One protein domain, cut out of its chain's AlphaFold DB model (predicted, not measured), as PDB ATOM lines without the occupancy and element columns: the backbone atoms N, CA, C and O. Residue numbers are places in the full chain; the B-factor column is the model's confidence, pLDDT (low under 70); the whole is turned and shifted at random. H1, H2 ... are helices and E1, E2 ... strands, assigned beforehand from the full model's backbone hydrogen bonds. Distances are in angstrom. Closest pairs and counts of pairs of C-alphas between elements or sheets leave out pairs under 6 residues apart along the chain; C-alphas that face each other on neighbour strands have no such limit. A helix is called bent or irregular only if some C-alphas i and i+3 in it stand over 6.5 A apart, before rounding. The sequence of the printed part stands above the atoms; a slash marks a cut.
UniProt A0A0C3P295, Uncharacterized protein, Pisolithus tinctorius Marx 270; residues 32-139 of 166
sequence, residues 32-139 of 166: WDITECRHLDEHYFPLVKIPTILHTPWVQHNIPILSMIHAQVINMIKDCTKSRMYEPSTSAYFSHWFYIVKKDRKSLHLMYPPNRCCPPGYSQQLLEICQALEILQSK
ATOM      1  N   TRP A  32      96.969 200.207 204.867       85.12
ATOM      2  CA  TRP A  32      96.426 201.188 203.926       85.12
ATOM      3  C   TRP A  32      95.692 202.325 204.636       85.12
ATOM      4  O   TRP A  32      95.676 203.455 204.147       85.12
ATOM      5  N   ASP A  33      95.130 202.037 205.810       81.44
ATOM      6  CA  ASP A  33      94.476 203.007 206.682       81.44
ATOM      7  C   ASP A  33      94.942 202.853 208.138       81.44
ATOM      8  O   ASP A  33      95.434 201.807 208.563       81.44
ATOM      9  N   ILE A  34      94.743 203.900 208.942       76.31
ATOM     10  CA  ILE A  34      95.015 203.882 210.378       76.31
ATOM     11  C   ILE A  34      94.197 202.803 211.093       76.31
ATOM     12  O   ILE A  34      94.638 202.299 212.121       76.31
ATOM     13  N   THR A  35      93.031 202.422 210.557       76.31
ATOM     14  CA  THR A  35      92.194 201.334 211.087       76.31
ATOM     15  C   THR A  35      92.811 199.949 210.905       76.31
ATOM     16  O   THR A  35      92.519 199.054 211.695       76.31
ATOM     17  N   GLU A  36      93.703 199.785 209.928       80.62
ATOM     18  CA  GLU A  36      94.464 198.557 209.680       80.62
ATOM     19  C   GLU A  36      95.782 198.521 210.464       80.62
ATOM     20  O   GLU A  36      96.511 197.527 210.418       80.62
ATOM     21  N   CYS A  37      96.096 199.595 211.199       79.31
ATOM     22  CA  CYS A  37      97.279 199.663 212.043       79.31
ATOM     23  C   CYS A  37      97.244 198.516 213.061       79.31
ATOM     24  O   CYS A  37      96.318 198.389 213.869       79.31
ATOM     25  N   ARG A  38      98.245 197.638 212.981       73.12
ATOM     26  CA  ARG A  38      98.276 196.410 213.773       73.12
ATOM     27  C   ARG A  38      98.699 196.691 215.207       73.12
ATOM     28  O   ARG A  38      99.565 197.519 215.477       73.12
ATOM     29  N   HIS A  39      98.110 195.928 216.116       76.94
ATOM     30  CA  HIS A  39      98.549 195.847 217.502       76.94
ATOM     31  C   HIS A  39      99.626 194.779 217.627       76.94
ATOM     32  O   HIS A  39      99.563 193.751 216.946       76.94
ATOM     33  N   LEU A  40     100.607 195.023 218.495       83.19
ATOM     34  CA  LEU A  40     101.523 193.965 218.897       83.19
ATOM     35  C   LEU A  40     100.724 192.915 219.664       83.19
ATOM     36  O   LEU A  40      99.932 193.244 220.545       83.19
ATOM     37  N   ASP A  41     100.913 191.656 219.291       82.44
ATOM     38  CA  ASP A  41     100.264 190.544 219.969       82.44
ATOM     39  C   ASP A  41     100.842 190.417 221.385       82.44
ATOM     40  O   ASP A  41     102.045 190.195 221.563       82.44
ATOM     41  N   GLU A  42      99.967 190.572 222.382       85.25
ATOM     42  CA  GLU A  42     100.295 190.509 223.809       85.25
ATOM     43  C   GLU A  42     100.956 189.172 224.198       85.25
ATOM     44  O   GLU A  42     101.676 189.118 225.195       85.25
ATOM     45  N   HIS A  43     100.750 188.099 223.417       90.00
ATOM     46  CA  HIS A  43     101.395 186.803 223.631       90.00
ATOM     47  C   HIS A  43     102.911 186.847 223.398       90.00
ATOM     48  O   HIS A  43     103.661 186.178 224.105       90.00
ATOM     49  N   TYR A  44     103.361 187.640 222.421       91.12
ATOM     50  CA  TYR A  44     104.779 187.777 222.077       91.12
ATOM     51  C   TYR A  44     105.409 189.025 222.700       91.12
ATOM     52  O   TYR A  44     106.603 189.032 222.994       91.12
ATOM     53  N   PHE A  45     104.614 190.076 222.914       87.50
ATOM     54  CA  PHE A  45     105.061 191.356 223.453       87.50
ATOM     55  C   PHE A  45     104.246 191.709 224.700       87.50
ATOM     56  O   PHE A  45     103.198 192.350 224.590       87.50
ATOM     57  N   PRO A  46     104.702 191.307 225.901       87.44
ATOM     58  CA  PRO A  46     103.997 191.641 227.127       87.44
ATOM     59  C   PRO A  46     103.975 193.158 227.346       87.44
ATOM     60  O   PRO A  46     104.871 193.890 226.920       87.44
ATOM     61  N   LEU A  47     102.950 193.629 228.061       85.19
ATOM     62  CA  LEU A  47     102.790 195.043 228.397       85.19
ATOM     63  C   LEU A  47     104.039 195.600 229.095       85.19
ATOM     64  O   LEU A  47     104.460 195.111 230.147       85.19
ATOM     65  N   VAL A  48     104.587 196.678 228.533       86.56
ATOM     66  CA  VAL A  48     105.727 197.390 229.111       86.56
ATOM     67  C   VAL A  48     105.274 198.147 230.357       86.56
ATOM     68  O   VAL A  48     104.343 198.953 230.313       86.56
ATOM     69  N   LYS A  49     105.963 197.923 231.479       84.12
ATOM     70  CA  LYS A  49     105.739 198.665 232.723       84.12
ATOM     71  C   LYS A  49     106.734 199.812 232.802       84.12
ATOM     72  O   LYS A  49     107.936 199.588 232.890       84.12
ATOM     73  N   ILE A  50     106.226 201.041 232.770       83.25
ATOM     74  CA  ILE A  50     107.058 202.237 232.908       83.25
ATOM     75  C   ILE A  50     107.375 202.424 234.399       83.25
ATOM     76  O   ILE A  50     106.453 202.651 235.192       83.25
ATOM     77  N   PRO A  51     108.647 202.324 234.820       84.12
ATOM     78  CA  PRO A  51     109.017 202.527 236.213       84.12
ATOM     79  C   PRO A  51     108.725 203.969 236.626       84.12
ATOM     80  O   PRO A  51     109.024 204.932 235.920       84.12
ATOM     81  N   THR A  52     108.117 204.109 237.795       80.31
ATOM     82  CA  THR A  52     107.656 205.391 238.308       80.31
ATOM     83  C   THR A  52     108.467 205.770 239.542       80.31
ATOM     84  O   THR A  52     108.554 204.997 240.491       80.31
ATOM     85  N   ILE A  53     109.054 206.968 239.537       87.62
ATOM     86  CA  ILE A  53     109.622 207.579 240.748       87.62
ATOM     87  C   ILE A  53     108.500 208.166 241.608       87.62
ATOM     88  O   ILE A  53     107.426 208.466 241.093       87.62
ATOM     89  N   LEU A  54     108.724 208.375 242.905       89.38
ATOM     90  CA  LEU A  54     107.733 209.052 243.743       89.38
ATOM     91  C   LEU A  54     107.510 210.486 243.234       89.38
ATOM     92  O   LEU A  54     108.427 211.305 243.260       89.38
ATOM     93  N   HIS A  55     106.298 210.784 242.766       83.75
ATOM     94  CA  HIS A  55     105.925 212.107 242.277       83.75
ATOM     95  C   HIS A  55     104.416 212.343 242.390       83.75
ATOM     96  O   HIS A  55     103.629 211.413 242.564       83.75
ATOM     97  N   THR A  56     104.013 213.606 242.293       86.81
ATOM     98  CA  THR A  56     102.603 213.990 242.213       86.81
ATOM     99  C   THR A  56     102.132 213.888 240.759       86.81
ATOM    100  O   THR A  56     102.803 214.446 239.885       86.81
ATOM    101  N   PRO A  57     100.995 213.223 240.476       85.31
ATOM    102  CA  PRO A  57     100.399 213.234 239.144       85.31
ATOM    103  C   PRO A  57     100.143 214.664 238.663       85.31
ATOM    104  O   PRO A  57      99.776 215.534 239.454       85.31
ATOM    105  N   TRP A  58     100.346 214.921 237.372       82.81
ATOM    106  CA  TRP A  58     100.159 216.252 236.797       82.81
ATOM    107  C   TRP A  58      98.932 216.305 235.896       82.81
ATOM    108  O   TRP A  58      98.685 215.407 235.093       82.81
ATOM    109  N   VAL A  59      98.213 217.421 235.978       85.94
ATOM    110  CA  VAL A  59      97.090 217.749 235.100       85.94
ATOM    111  C   VAL A  59      97.356 219.117 234.500       85.94
ATOM    112  O   VAL A  59      97.539 220.092 235.229       85.94
ATOM    113  N   GLN A  60      97.405 219.194 233.173       84.69
ATOM    114  CA  GLN A  60      97.655 220.439 232.462       84.69
ATOM    115  C   GLN A  60      96.485 220.796 231.517       84.69
ATOM    116  O   GLN A  60      96.012 219.964 230.757       84.69
ATOM    117  N   HIS A  61      96.001 222.039 231.538       82.88
ATOM    118  CA  HIS A  61      94.868 222.507 230.721       82.88
ATOM    119  C   HIS A  61      95.102 222.679 229.196       82.88
ATOM    120  O   HIS A  61      95.738 223.640 228.767       82.88
ATOM    121  N   ASN A  62      94.480 221.852 228.346       81.88
ATOM    122  CA  ASN A  62      94.682 221.862 226.882       81.88
ATOM    123  C   ASN A  62      94.762 223.244 226.211       81.88
ATOM    124  O   ASN A  62      93.992 224.162 226.510       81.88
ATOM    125  N   ILE A  63      95.671 223.345 225.237       82.88
ATOM    126  CA  ILE A  63      95.778 224.503 224.350       82.88
ATOM    127  C   ILE A  63      94.505 224.552 223.484       82.88
ATOM    128  O   ILE A  63      94.129 223.523 222.914       82.88
ATOM    129  N   PRO A  64      93.826 225.710 223.370       83.94
ATOM    130  CA  PRO A  64      92.609 225.820 222.573       83.94
ATOM    131  C   PRO A  64      92.830 225.411 221.112       83.94
ATOM    132  O   PRO A  64      93.769 225.864 220.459       83.94
ATOM    133  N   ILE A  65      91.930 224.580 220.587       85.94
ATOM    134  CA  ILE A  65      91.944 224.171 219.179       85.94
ATOM    135  C   ILE A  65      91.317 225.287 218.342       85.94
ATOM    136  O   ILE A  65      90.226 225.765 218.660       85.94
ATOM    137  N   LEU A  66      91.972 225.689 217.249       84.94
ATOM    138  CA  LEU A  66      91.386 226.665 216.330       84.94
ATOM    139  C   LEU A  66      90.110 226.104 215.689       84.94
ATOM    140  O   LEU A  66      90.095 224.983 215.176       84.94
ATOM    141  N   SER A  67      89.060 226.928 215.646       88.25
ATOM    142  CA  SER A  67      87.746 226.558 215.097       88.25
ATOM    143  C   SER A  67      87.827 226.012 213.670       88.25
ATOM    144  O   SER A  67      87.139 225.045 213.349       88.25
ATOM    145  N   MET A  68      88.720 226.571 212.845       89.06
ATOM    146  CA  MET A  68      88.944 226.161 211.454       89.06
ATOM    147  C   MET A  68      89.261 224.665 211.309       89.06
ATOM    148  O   MET A  68      88.825 224.045 210.344       89.06
ATOM    149  N   ILE A  69      90.006 224.079 212.248       87.56
ATOM    150  CA  ILE A  69      90.466 222.688 212.137       87.56
ATOM    151  C   ILE A  69      89.817 221.743 213.153       87.56
ATOM    152  O   ILE A  69      90.106 220.550 213.172       87.56
ATOM    153  N   HIS A  70      88.927 222.265 213.995       88.75
ATOM    154  CA  HIS A  70      88.310 221.534 215.096       88.75
ATOM    155  C   HIS A  70      87.637 220.228 214.636       88.75
ATOM    156  O   HIS A  70      87.840 219.173 215.234       88.75
ATOM    157  N   ALA A  71      86.899 220.274 213.521       91.44
ATOM    158  CA  ALA A  71      86.248 219.093 212.952       91.44
ATOM    159  C   ALA A  71      87.251 218.021 212.486       91.44
ATOM    160  O   ALA A  71      87.022 216.831 212.692       91.44
ATOM    161  N   GLN A  72      88.379 218.437 211.902       89.94
ATOM    162  CA  GLN A  72      89.419 217.517 211.434       89.94
ATOM    163  C   GLN A  72      90.098 216.811 212.609       89.94
ATOM    164  O   GLN A  72      90.279 215.598 212.577       89.94
ATOM    165  N   VAL A  73      90.405 217.555 213.677       88.81
ATOM    166  CA  VAL A  73      91.001 216.995 214.899       88.81
ATOM    167  C   VAL A  73      90.065 215.980 215.556       88.81
ATOM    168  O   VAL A  73      90.512 214.907 215.954       88.81
ATOM    169  N   ILE A  74      88.761 216.271 215.627       90.25
ATOM    170  CA  ILE A  74      87.772 215.326 216.165       90.25
ATOM    171  C   ILE A  74      87.735 214.032 215.349       90.25
ATOM    172  O   ILE A  74      87.699 212.952 215.935       90.25
ATOM    173  N   ASN A  75      87.728 214.126 214.018       90.81
ATOM    174  CA  ASN A  75      87.699 212.940 213.165       90.81
ATOM    175  C   ASN A  75      88.971 212.104 213.334       90.81
ATOM    176  O   ASN A  75      88.865 210.910 213.581       90.81
ATOM    177  N   MET A  76      90.142 212.746 213.360       87.62
ATOM    178  CA  MET A  76      91.415 212.075 213.632       87.62
ATOM    179  C   MET A  76      91.389 211.315 214.966       87.62
ATOM    180  O   MET A  76      91.756 210.145 215.010       87.62
ATOM    181  N   ILE A  77      90.916 211.939 216.053       88.44
ATOM    182  CA  ILE A  77      90.825 211.266 217.361       88.44
ATOM    183  C   ILE A  77      89.856 210.081 217.296       88.44
ATOM    184  O   ILE A  77      90.173 209.014 217.816       88.44
ATOM    185  N   LYS A  78      88.701 210.236 216.638       90.44
ATOM    186  CA  LYS A  78      87.740 209.139 216.450       90.44
ATOM    187  C   LYS A  78      88.350 207.979 215.673       90.44
ATOM    188  O   LYS A  78      88.095 206.834 216.030       90.44
ATOM    189  N   ASP A  79      89.135 208.258 214.642       88.06
ATOM    190  CA  ASP A  79      89.770 207.227 213.827       88.06
ATOM    191  C   ASP A  79      90.885 206.514 214.608       88.06
ATOM    192  O   ASP A  79      90.925 205.286 214.602       88.06
ATOM    193  N   CYS A  80      91.667 207.239 215.419       86.25
ATOM    194  CA  CYS A  80      92.595 206.641 216.387       86.25
ATOM    195  C   CYS A  80      91.890 205.787 217.460       86.25
ATOM    196  O   CYS A  80      92.438 204.786 217.915       86.25
ATOM    197  N   THR A  81      90.681 206.157 217.897       88.38
ATOM    198  CA  THR A  81      89.884 205.315 218.807       88.38
ATOM    199  C   THR A  81      89.365 204.064 218.097       88.38
ATOM    200  O   THR A  81      89.417 202.977 218.667       88.38
ATOM    201  N   LYS A  82      88.901 204.175 216.845       88.38
ATOM    202  CA  LYS A  82      88.455 203.015 216.050       88.38
ATOM    203  C   LYS A  82      89.593 202.029 215.790       88.38
ATOM    204  O   LYS A  82      89.369 200.828 215.892       88.38
ATOM    205  N   SER A  83      90.800 202.525 215.509       84.12
ATOM    206  CA  SER A  83      92.003 201.700 215.336       84.12
ATOM    207  C   SER A  83      92.576 201.149 216.644       84.12
ATOM    208  O   SER A  83      93.579 200.438 216.634       84.12
ATOM    209  N   ARG A  84      91.960 201.478 217.790       84.44
ATOM    210  CA  ARG A  84      92.434 201.158 219.145       84.44
ATOM    211  C   ARG A  84      93.817 201.728 219.485       84.44
ATOM    212  O   ARG A  84      94.390 201.343 220.493       84.44
ATOM    213  N   MET A  85      94.350 202.671 218.702       84.62
ATOM    214  CA  MET A  85      95.561 203.409 219.089       84.62
ATOM    215  C   MET A  85      95.325 204.274 220.331       84.62
ATOM    216  O   MET A  85      96.239 204.462 221.130       84.62
ATOM    217  N   TYR A  86      94.107 204.801 220.497       88.44
ATOM    218  CA  TYR A  86      93.694 205.517 221.702       88.44
ATOM    219  C   TYR A  86      92.559 204.805 222.418       88.44
ATOM    220  O   TYR A  86      91.539 204.470 221.815       88.44
ATOM    221  N   GLU A  87      92.701 204.691 223.735       86.94
ATOM    222  CA  GLU A  87      91.667 204.187 224.628       86.94
ATOM    223  C   GLU A  87      91.186 205.294 225.582       86.94
ATOM    224  O   GLU A  87      91.998 206.072 226.098       86.94
ATOM    225  N   PRO A  88      89.869 205.392 225.842       88.75
ATOM    226  CA  PRO A  88      89.354 206.258 226.894       88.75
ATOM    227  C   PRO A  88      89.927 205.852 228.255       88.75
ATOM    228  O   PRO A  88      89.879 204.685 228.633       88.75
ATOM    229  N   SER A  89      90.429 206.822 229.017       86.94
ATOM    230  CA  SER A  89      90.951 206.583 230.362       86.94
ATOM    231  C   SER A  89      90.576 207.713 231.316       86.94
ATOM    232  O   SER A  89      90.413 208.867 230.919       86.94
ATOM    233  N   THR A  90      90.448 207.376 232.598       89.75
ATOM    234  CA  THR A  90      90.299 208.340 233.695       89.75
ATOM    235  C   THR A  90      91.612 208.378 234.466       89.75
ATOM    236  O   THR A  90      91.742 207.806 235.545       89.75
ATOM    237  N   SER A  91      92.633 208.973 233.850       83.88
ATOM    238  CA  SER A  91      93.970 209.070 234.435       83.88
ATOM    239  C   SER A  91      94.122 210.335 235.279       83.88
ATOM    240  O   SER A  91      93.618 211.397 234.919       83.88
ATOM    241  N   ALA A  92      94.882 210.236 236.370       85.12
ATOM    242  CA  ALA A  92      95.368 211.400 237.114       85.12
ATOM    243  C   ALA A  92      96.515 212.131 236.381       85.12
ATOM    244  O   ALA A  92      96.915 213.217 236.795       85.12
ATOM    245  N   TYR A  93      97.037 211.538 235.300       87.31
ATOM    246  CA  TYR A  93      97.995 212.155 234.390       87.31
ATOM    247  C   TYR A  93      97.274 212.729 233.182       87.31
ATOM    248  O   TYR A  93      96.624 212.000 232.432       87.31
ATOM    249  N   PHE A  94      97.451 214.021 232.947       85.06
ATOM    250  CA  PHE A  94      96.920 214.682 231.771       85.06
ATOM    251  C   PHE A  94      97.930 215.711 231.273       85.06
ATOM    252  O   PHE A  94      98.203 216.717 231.928       85.06
ATOM    253  N   SER A  95      98.523 215.417 230.120       83.44
ATOM    254  CA  SER A  95      99.499 216.292 229.470       83.44
ATOM    255  C   SER A  95      98.794 217.099 228.392       83.44
ATOM    256  O   SER A  95      97.910 216.580 227.708       83.44
ATOM    257  N   HIS A  96      99.206 218.352 228.212       83.94
ATOM    258  CA  HIS A  96      98.750 219.121 227.061       83.94
ATOM    259  C   HIS A  96      99.128 218.436 225.756       83.94
ATOM    260  O   HIS A  96     100.119 217.717 225.677       83.94
ATOM    261  N   TRP A  97      98.404 218.767 224.702       85.25
ATOM    262  CA  TRP A  97      98.789 218.460 223.336       85.25
ATOM    263  C   TRP A  97      98.447 219.633 222.429       85.25
ATOM    264  O   TRP A  97      97.625 220.491 222.761       85.25
ATOM    265  N   PHE A  98      99.104 219.678 221.278       85.56
ATOM    266  CA  PHE A  98      98.770 220.597 220.199       85.56
ATOM    267  C   PHE A  98      98.947 219.887 218.861       85.56
ATOM    268  O   PHE A  98      99.507 218.796 218.785       85.56
ATOM    269  N   TYR A  99      98.445 220.490 217.796       85.44
ATOM    270  CA  TYR A  99      98.582 219.959 216.448       85.44
ATOM    271  C   TYR A  99      99.599 220.774 215.653       85.44
ATOM    272  O   TYR A  99      99.764 221.979 215.850       85.44
ATOM    273  N   ILE A 100     100.243 220.111 214.702       84.75
ATOM    274  CA  ILE A 100     101.085 220.732 213.690       84.75
ATOM    275  C   ILE A 100     100.457 220.454 212.332       84.75
ATOM    276  O   ILE A 100     100.141 219.310 212.004       84.75
ATOM    277  N   VAL A 101     100.295 221.506 211.535       83.19
ATOM    278  CA  VAL A 101      99.921 221.375 210.128       83.19
ATOM    279  C   VAL A 101     101.175 220.990 209.344       83.19
ATOM    280  O   VAL A 101     102.193 221.680 209.411       83.19
ATOM    281  N   LYS A 102     101.124 219.867 208.627       85.38
ATOM    282  CA  LYS A 102     102.235 219.377 207.803       85.38
ATOM    283  C   LYS A 102     102.428 220.260 206.556       85.38
ATOM    284  O   LYS A 102     101.649 221.169 206.265       85.38
ATOM    285  N   LYS A 103     103.525 220.023 205.822       87.31
ATOM    286  CA  LYS A 103     103.955 220.839 204.662       87.31
ATOM    287  C   LYS A 103     102.889 220.941 203.563       87.31
ATOM    288  O   LYS A 103     102.800 221.958 202.882       87.31
ATOM    289  N   ASP A 104     102.080 219.902 203.416       82.88
ATOM    290  CA  ASP A 104     100.936 219.792 202.508       82.88
ATOM    291  C   ASP A 104      99.759 220.718 202.872       82.88
ATOM    292  O   ASP A 104      98.813 220.842 202.097       82.88
ATOM    293  N   ARG A 105      99.816 221.395 204.030       77.19
ATOM    294  CA  ARG A 105      98.807 222.331 204.560       77.19
ATOM    295  C   ARG A 105      97.432 221.715 204.840       77.19
ATOM    296  O   ARG A 105      96.501 222.451 205.157       77.19
ATOM    297  N   LYS A 106      97.302 220.394 204.723       79.50
ATOM    298  CA  LYS A 106      96.045 219.656 204.897       79.50
ATOM    299  C   LYS A 106      96.153 218.638 206.022       79.50
ATOM    300  O   LYS A 106      95.252 218.557 206.847       79.50
ATOM    301  N   SER A 107      97.256 217.900 206.080       81.56
ATOM    302  CA  SER A 107      97.457 216.875 207.094       81.56
ATOM    303  C   SER A 107      97.800 217.491 208.444       81.56
ATOM    304  O   SER A 107      98.632 218.399 208.558       81.56
ATOM    305  N   LEU A 108      97.164 216.960 209.482       84.25
ATOM    306  CA  LEU A 108      97.405 217.324 210.870       84.25
ATOM    307  C   LEU A 108      98.237 216.244 211.546       84.25
ATOM    308  O   LEU A 108      98.099 215.057 211.262       84.25
ATOM    309  N   HIS A 109      99.096 216.666 212.461       83.94
ATOM    310  CA  HIS A 109      99.873 215.763 213.290       83.94
ATOM    311  C   HIS A 109      99.730 216.167 214.750       83.94
ATOM    312  O   HIS A 109      99.991 217.318 215.100       83.94
ATOM    313  N   LEU A 110      99.295 215.226 215.585       85.56
ATOM    314  CA  LEU A 110      99.153 215.439 217.017       85.56
ATOM    315  C   LEU A 110     100.521 215.349 217.688       85.56
ATOM    316  O   LEU A 110     101.239 214.374 217.496       85.56
ATOM    317  N   MET A 111     100.872 216.356 218.477       83.62
ATOM    318  CA  MET A 111     102.133 216.413 219.202       83.62
ATOM    319  C   MET A 111     101.884 216.516 220.696       83.62
ATOM    320  O   MET A 111     101.116 217.360 221.167       83.62
ATOM    321  N   TYR A 112     102.618 215.691 221.432       83.56
ATOM    322  CA  TYR A 112     102.724 215.773 222.876       83.56
ATOM    323  C   TYR A 112     104.050 216.463 223.215       83.56
ATOM    324  O   TYR A 112     105.110 215.977 222.812       83.56
ATOM    325  N   PRO A 113     104.031 217.618 223.899       74.94
ATOM    326  CA  PRO A 113     105.250 218.240 224.375       74.94
ATOM    327  C   PRO A 113     105.930 217.307 225.390       74.94
ATOM    328  O   PRO A 113     105.241 216.620 226.149       74.94
ATOM    329  N   PRO A 114     107.273 217.273 225.435       62.31
ATOM    330  CA  PRO A 114     107.982 216.446 226.395       62.31
ATOM    331  C   PRO A 114     107.581 216.837 227.820       62.31
ATOM    332  O   PRO A 114     107.662 218.003 228.221       62.31
ATOM    333  N   ASN A 115     107.143 215.845 228.590       62.59
ATOM    334  CA  ASN A 115     106.818 216.032 229.993       62.59
ATOM    335  C   ASN A 115     108.107 216.261 230.786       62.59
ATOM    336  O   ASN A 115     109.056 215.485 230.688       62.59
ATOM    337  N   ARG A 116     108.125 217.299 231.630       50.06
ATOM    338  CA  ARG A 116     109.286 217.634 232.484       50.06
ATOM    339  C   ARG A 116     109.589 216.578 233.557       50.06
ATOM    340  O   ARG A 116     110.569 216.716 234.275       50.06
ATOM    341  N   CYS A 117     108.734 215.567 233.695       51.38
ATOM    342  CA  CYS A 117     108.824 214.536 234.723       51.38
ATOM    343  C   CYS A 117     109.737 213.361 234.346       51.38
ATOM    344  O   CYS A 117     109.999 212.526 235.204       51.38
ATOM    345  N   CYS A 118     110.247 213.288 233.111       46.78
ATOM    346  CA  CYS A 118     111.364 212.389 232.819       46.78
ATOM    347  C   CYS A 118     112.649 212.998 233.406       46.78
ATOM    348  O   CYS A 118     113.001 214.115 233.014       46.78
ATOM    349  N   PRO A 119     113.357 212.309 234.323       44.38
ATOM    350  CA  PRO A 119     114.665 212.757 234.786       44.38
ATOM    351  C   PRO A 119     115.586 213.028 233.584       44.38
ATOM    352  O   PRO A 119     115.530 212.267 232.610       44.38
ATOM    353  N   PRO A 120     116.439 214.068 233.610       39.56
ATOM    354  CA  PRO A 120     117.449 214.246 232.571       39.56
ATOM    355  C   PRO A 120     118.317 212.975 232.509       39.56
ATOM    356  O   PRO A 120     118.995 212.642 233.477       39.56
ATOM    357  N   GLY A 121     118.217 212.228 231.402       44.59
ATOM    358  CA  GLY A 121     118.831 210.903 231.217       44.59
ATOM    359  C   GLY A 121     117.849 209.782 230.837       44.59
ATOM    360  O   GLY A 121     118.249 208.828 230.177       44.59
ATOM    361  N   TYR A 122     116.552 209.924 231.139       45.31
ATOM    362  CA  TYR A 122     115.541 208.900 230.818       45.31
ATOM    363  C   TYR A 122     115.231 208.800 229.320       45.31
ATOM    364  O   TYR A 122     114.950 207.723 228.809       45.31
ATOM    365  N   SER A 123     115.319 209.914 228.588       46.72
ATOM    366  CA  SER A 123     115.195 209.922 227.126       46.72
ATOM    367  C   SER A 123     116.343 209.173 226.445       46.72
ATOM    368  O   SER A 123     116.131 208.562 225.404       46.72
ATOM    369  N   GLN A 124     117.539 209.199 227.046       42.28
ATOM    370  CA  GLN A 124     118.695 208.443 226.572       42.28
ATOM    371  C   GLN A 124     118.490 206.947 226.840       42.28
ATOM    372  O   GLN A 124     118.643 206.152 225.926       42.28
ATOM    373  N   GLN A 125     118.015 206.581 228.037       41.50
ATOM    374  CA  GLN A 125     117.666 205.195 228.373       41.50
ATOM    375  C   GLN A 125     116.508 204.641 227.539       41.50
ATOM    376  O   GLN A 125     116.546 203.481 227.162       41.50
ATOM    377  N   LEU A 126     115.480 205.431 227.216       44.62
ATOM    378  CA  LEU A 126     114.399 204.989 226.327       44.62
ATOM    379  C   LEU A 126     114.887 204.802 224.888       44.62
ATOM    380  O   LEU A 126     114.458 203.864 224.229       44.62
ATOM    381  N   LEU A 127     115.807 205.647 224.416       45.88
ATOM    382  CA  LEU A 127     116.457 205.456 223.120       45.88
ATOM    383  C   LEU A 127     117.342 204.199 223.123       45.88
ATOM    384  O   LEU A 127     117.299 203.432 222.168       45.88
ATOM    385  N   GLU A 128     118.068 203.951 224.214       39.88
ATOM    386  CA  GLU A 128     118.852 202.731 224.432       39.88
ATOM    387  C   GLU A 128     117.962 201.488 224.552       39.88
ATOM    388  O   GLU A 128     118.331 200.444 224.034       39.88
ATOM    389  N   ILE A 129     116.779 201.585 225.168       45.16
ATOM    390  CA  ILE A 129     115.789 200.500 225.239       45.16
ATOM    391  C   ILE A 129     115.180 200.245 223.859       45.16
ATOM    392  O   ILE A 129     115.060 199.090 223.473       45.16
ATOM    393  N   CYS A 130     114.839 201.278 223.086       42.81
ATOM    394  CA  CYS A 130     114.364 201.115 221.710       42.81
ATOM    395  C   CYS A 130     115.444 200.489 220.813       42.81
ATOM    396  O   CYS A 130     115.154 199.539 220.092       42.81
ATOM    397  N   GLN A 131     116.700 200.934 220.926       45.06
ATOM    398  CA  GLN A 131     117.839 200.318 220.236       45.06
ATOM    399  C   GLN A 131     118.104 198.887 220.725       45.06
ATOM    400  O   GLN A 131     118.402 198.005 219.926       45.06
ATOM    401  N   ALA A 132     117.971 198.618 222.024       39.94
ATOM    402  CA  ALA A 132     118.120 197.280 222.585       39.94
ATOM    403  C   ALA A 132     116.980 196.355 222.146       39.94
ATOM    404  O   ALA A 132     117.236 195.187 221.893       39.94
ATOM    405  N   LEU A 133     115.752 196.853 221.996       45.66
ATOM    406  CA  LEU A 133     114.618 196.100 221.457       45.66
ATOM    407  C   LEU A 133     114.811 195.782 219.969       45.66
ATOM    408  O   LEU A 133     114.548 194.653 219.569       45.66
ATOM    409  N   GLU A 134     115.360 196.705 219.173       50.94
ATOM    410  CA  GLU A 134     115.787 196.435 217.789       50.94
ATOM    411  C   GLU A 134     116.912 195.377 217.730       50.94
ATOM    412  O   GLU A 134     116.905 194.489 216.878       50.94
ATOM    413  N   ILE A 135     117.854 195.404 218.683       41.22
ATOM    414  CA  ILE A 135     118.928 194.402 218.809       41.22
ATOM    415  C   ILE A 135     118.384 193.045 219.294       41.22
ATOM    416  O   ILE A 135     118.833 192.003 218.816       41.22
ATOM    417  N   LEU A 136     117.406 193.022 220.201       40.66
ATOM    418  CA  LEU A 136     116.758 191.805 220.705       40.66
ATOM    419  C   LEU A 136     115.847 191.166 219.649       40.66
ATOM    420  O   LEU A 136     115.789 189.945 219.556       40.66
ATOM    421  N   GLN A 137     115.234 191.957 218.765       46.72
ATOM    422  CA  GLN A 137     114.561 191.445 217.564       46.72
ATOM    423  C   GLN A 137     115.532 190.738 216.597       46.72
ATOM    424  O   GLN A 137     115.101 189.899 215.807       46.72
ATOM    425  N   SER A 138     116.843 191.008 216.687       44.06
ATOM    426  CA  SER A 138     117.881 190.323 215.898       44.06
ATOM    427  C   SER A 138     118.435 189.042 216.546       44.06
ATOM    428  O   SER A 138     119.095 188.251 215.870       44.06
ATOM    429  N   LYS A 139     118.188 188.812 217.843       42.62
ATOM    430  CA  LYS A 139     118.722 187.668 218.599       42.62
ATOM    431  C   LYS A 139     117.620 187.053 219.454       42.62
ATOM    432  O   LYS A 139     117.297 187.563 220.520       42.62
TER     433      LYS A 139
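This is residues 32 to 139 of the 166 residues of an uncharacterized protein of Pisolithus tinctorius Marx 270 (UniProt A0A0C3P295). The model shows little regular structure: a loose frame of loops, with residues 69 to 77 of H1 near the small hairpin E1 and E2. Residues 40 to 51 and 124 to 139 stick out; 124 to 136 belong to H2. The printed part has 108 residues, 39 in named elements, in the order H1, E1, E2, H2; the class is mixed, the sheet antiparallel. It is loose, with radius of gyration of the C-alphas 16.9 A and spans 47 by 38 by 30 A.

Residues 32 to 66 hold no named element. H1, residues 67 to 82, begins at C-alpha (87.746, 226.558, 215.097), runs 23.6 A and is irregular: C-alphas 68 and 71 are 7.7 A apart. E1 is residues 98 to 101, 10.2 A; E2 is 108 to 111, 9.6 A. H2, residues 122 to 136, 19.9 A, ends at C-alpha (116.758, 191.805, 220.705).

E1 and E2 are antiparallel at 145 degrees, with N 100 and O 109 2.8 A apart, within hydrogen-bond range. The closest C-alphas of H1 and E2, Val 73 and Leu 108, are 7.6 A apart. H2 is apart from H1 and E1. Every O i to N i+4 pair is within hydrogen-bond range in H2, 10 of 12 in H1.

The farthest C-alphas, Ser 67 and Lys 139, are 49.8 A apart. The printed part has no cut; the link H1 to E1 is long. Residues 114 to 139 have pLDDT under 70.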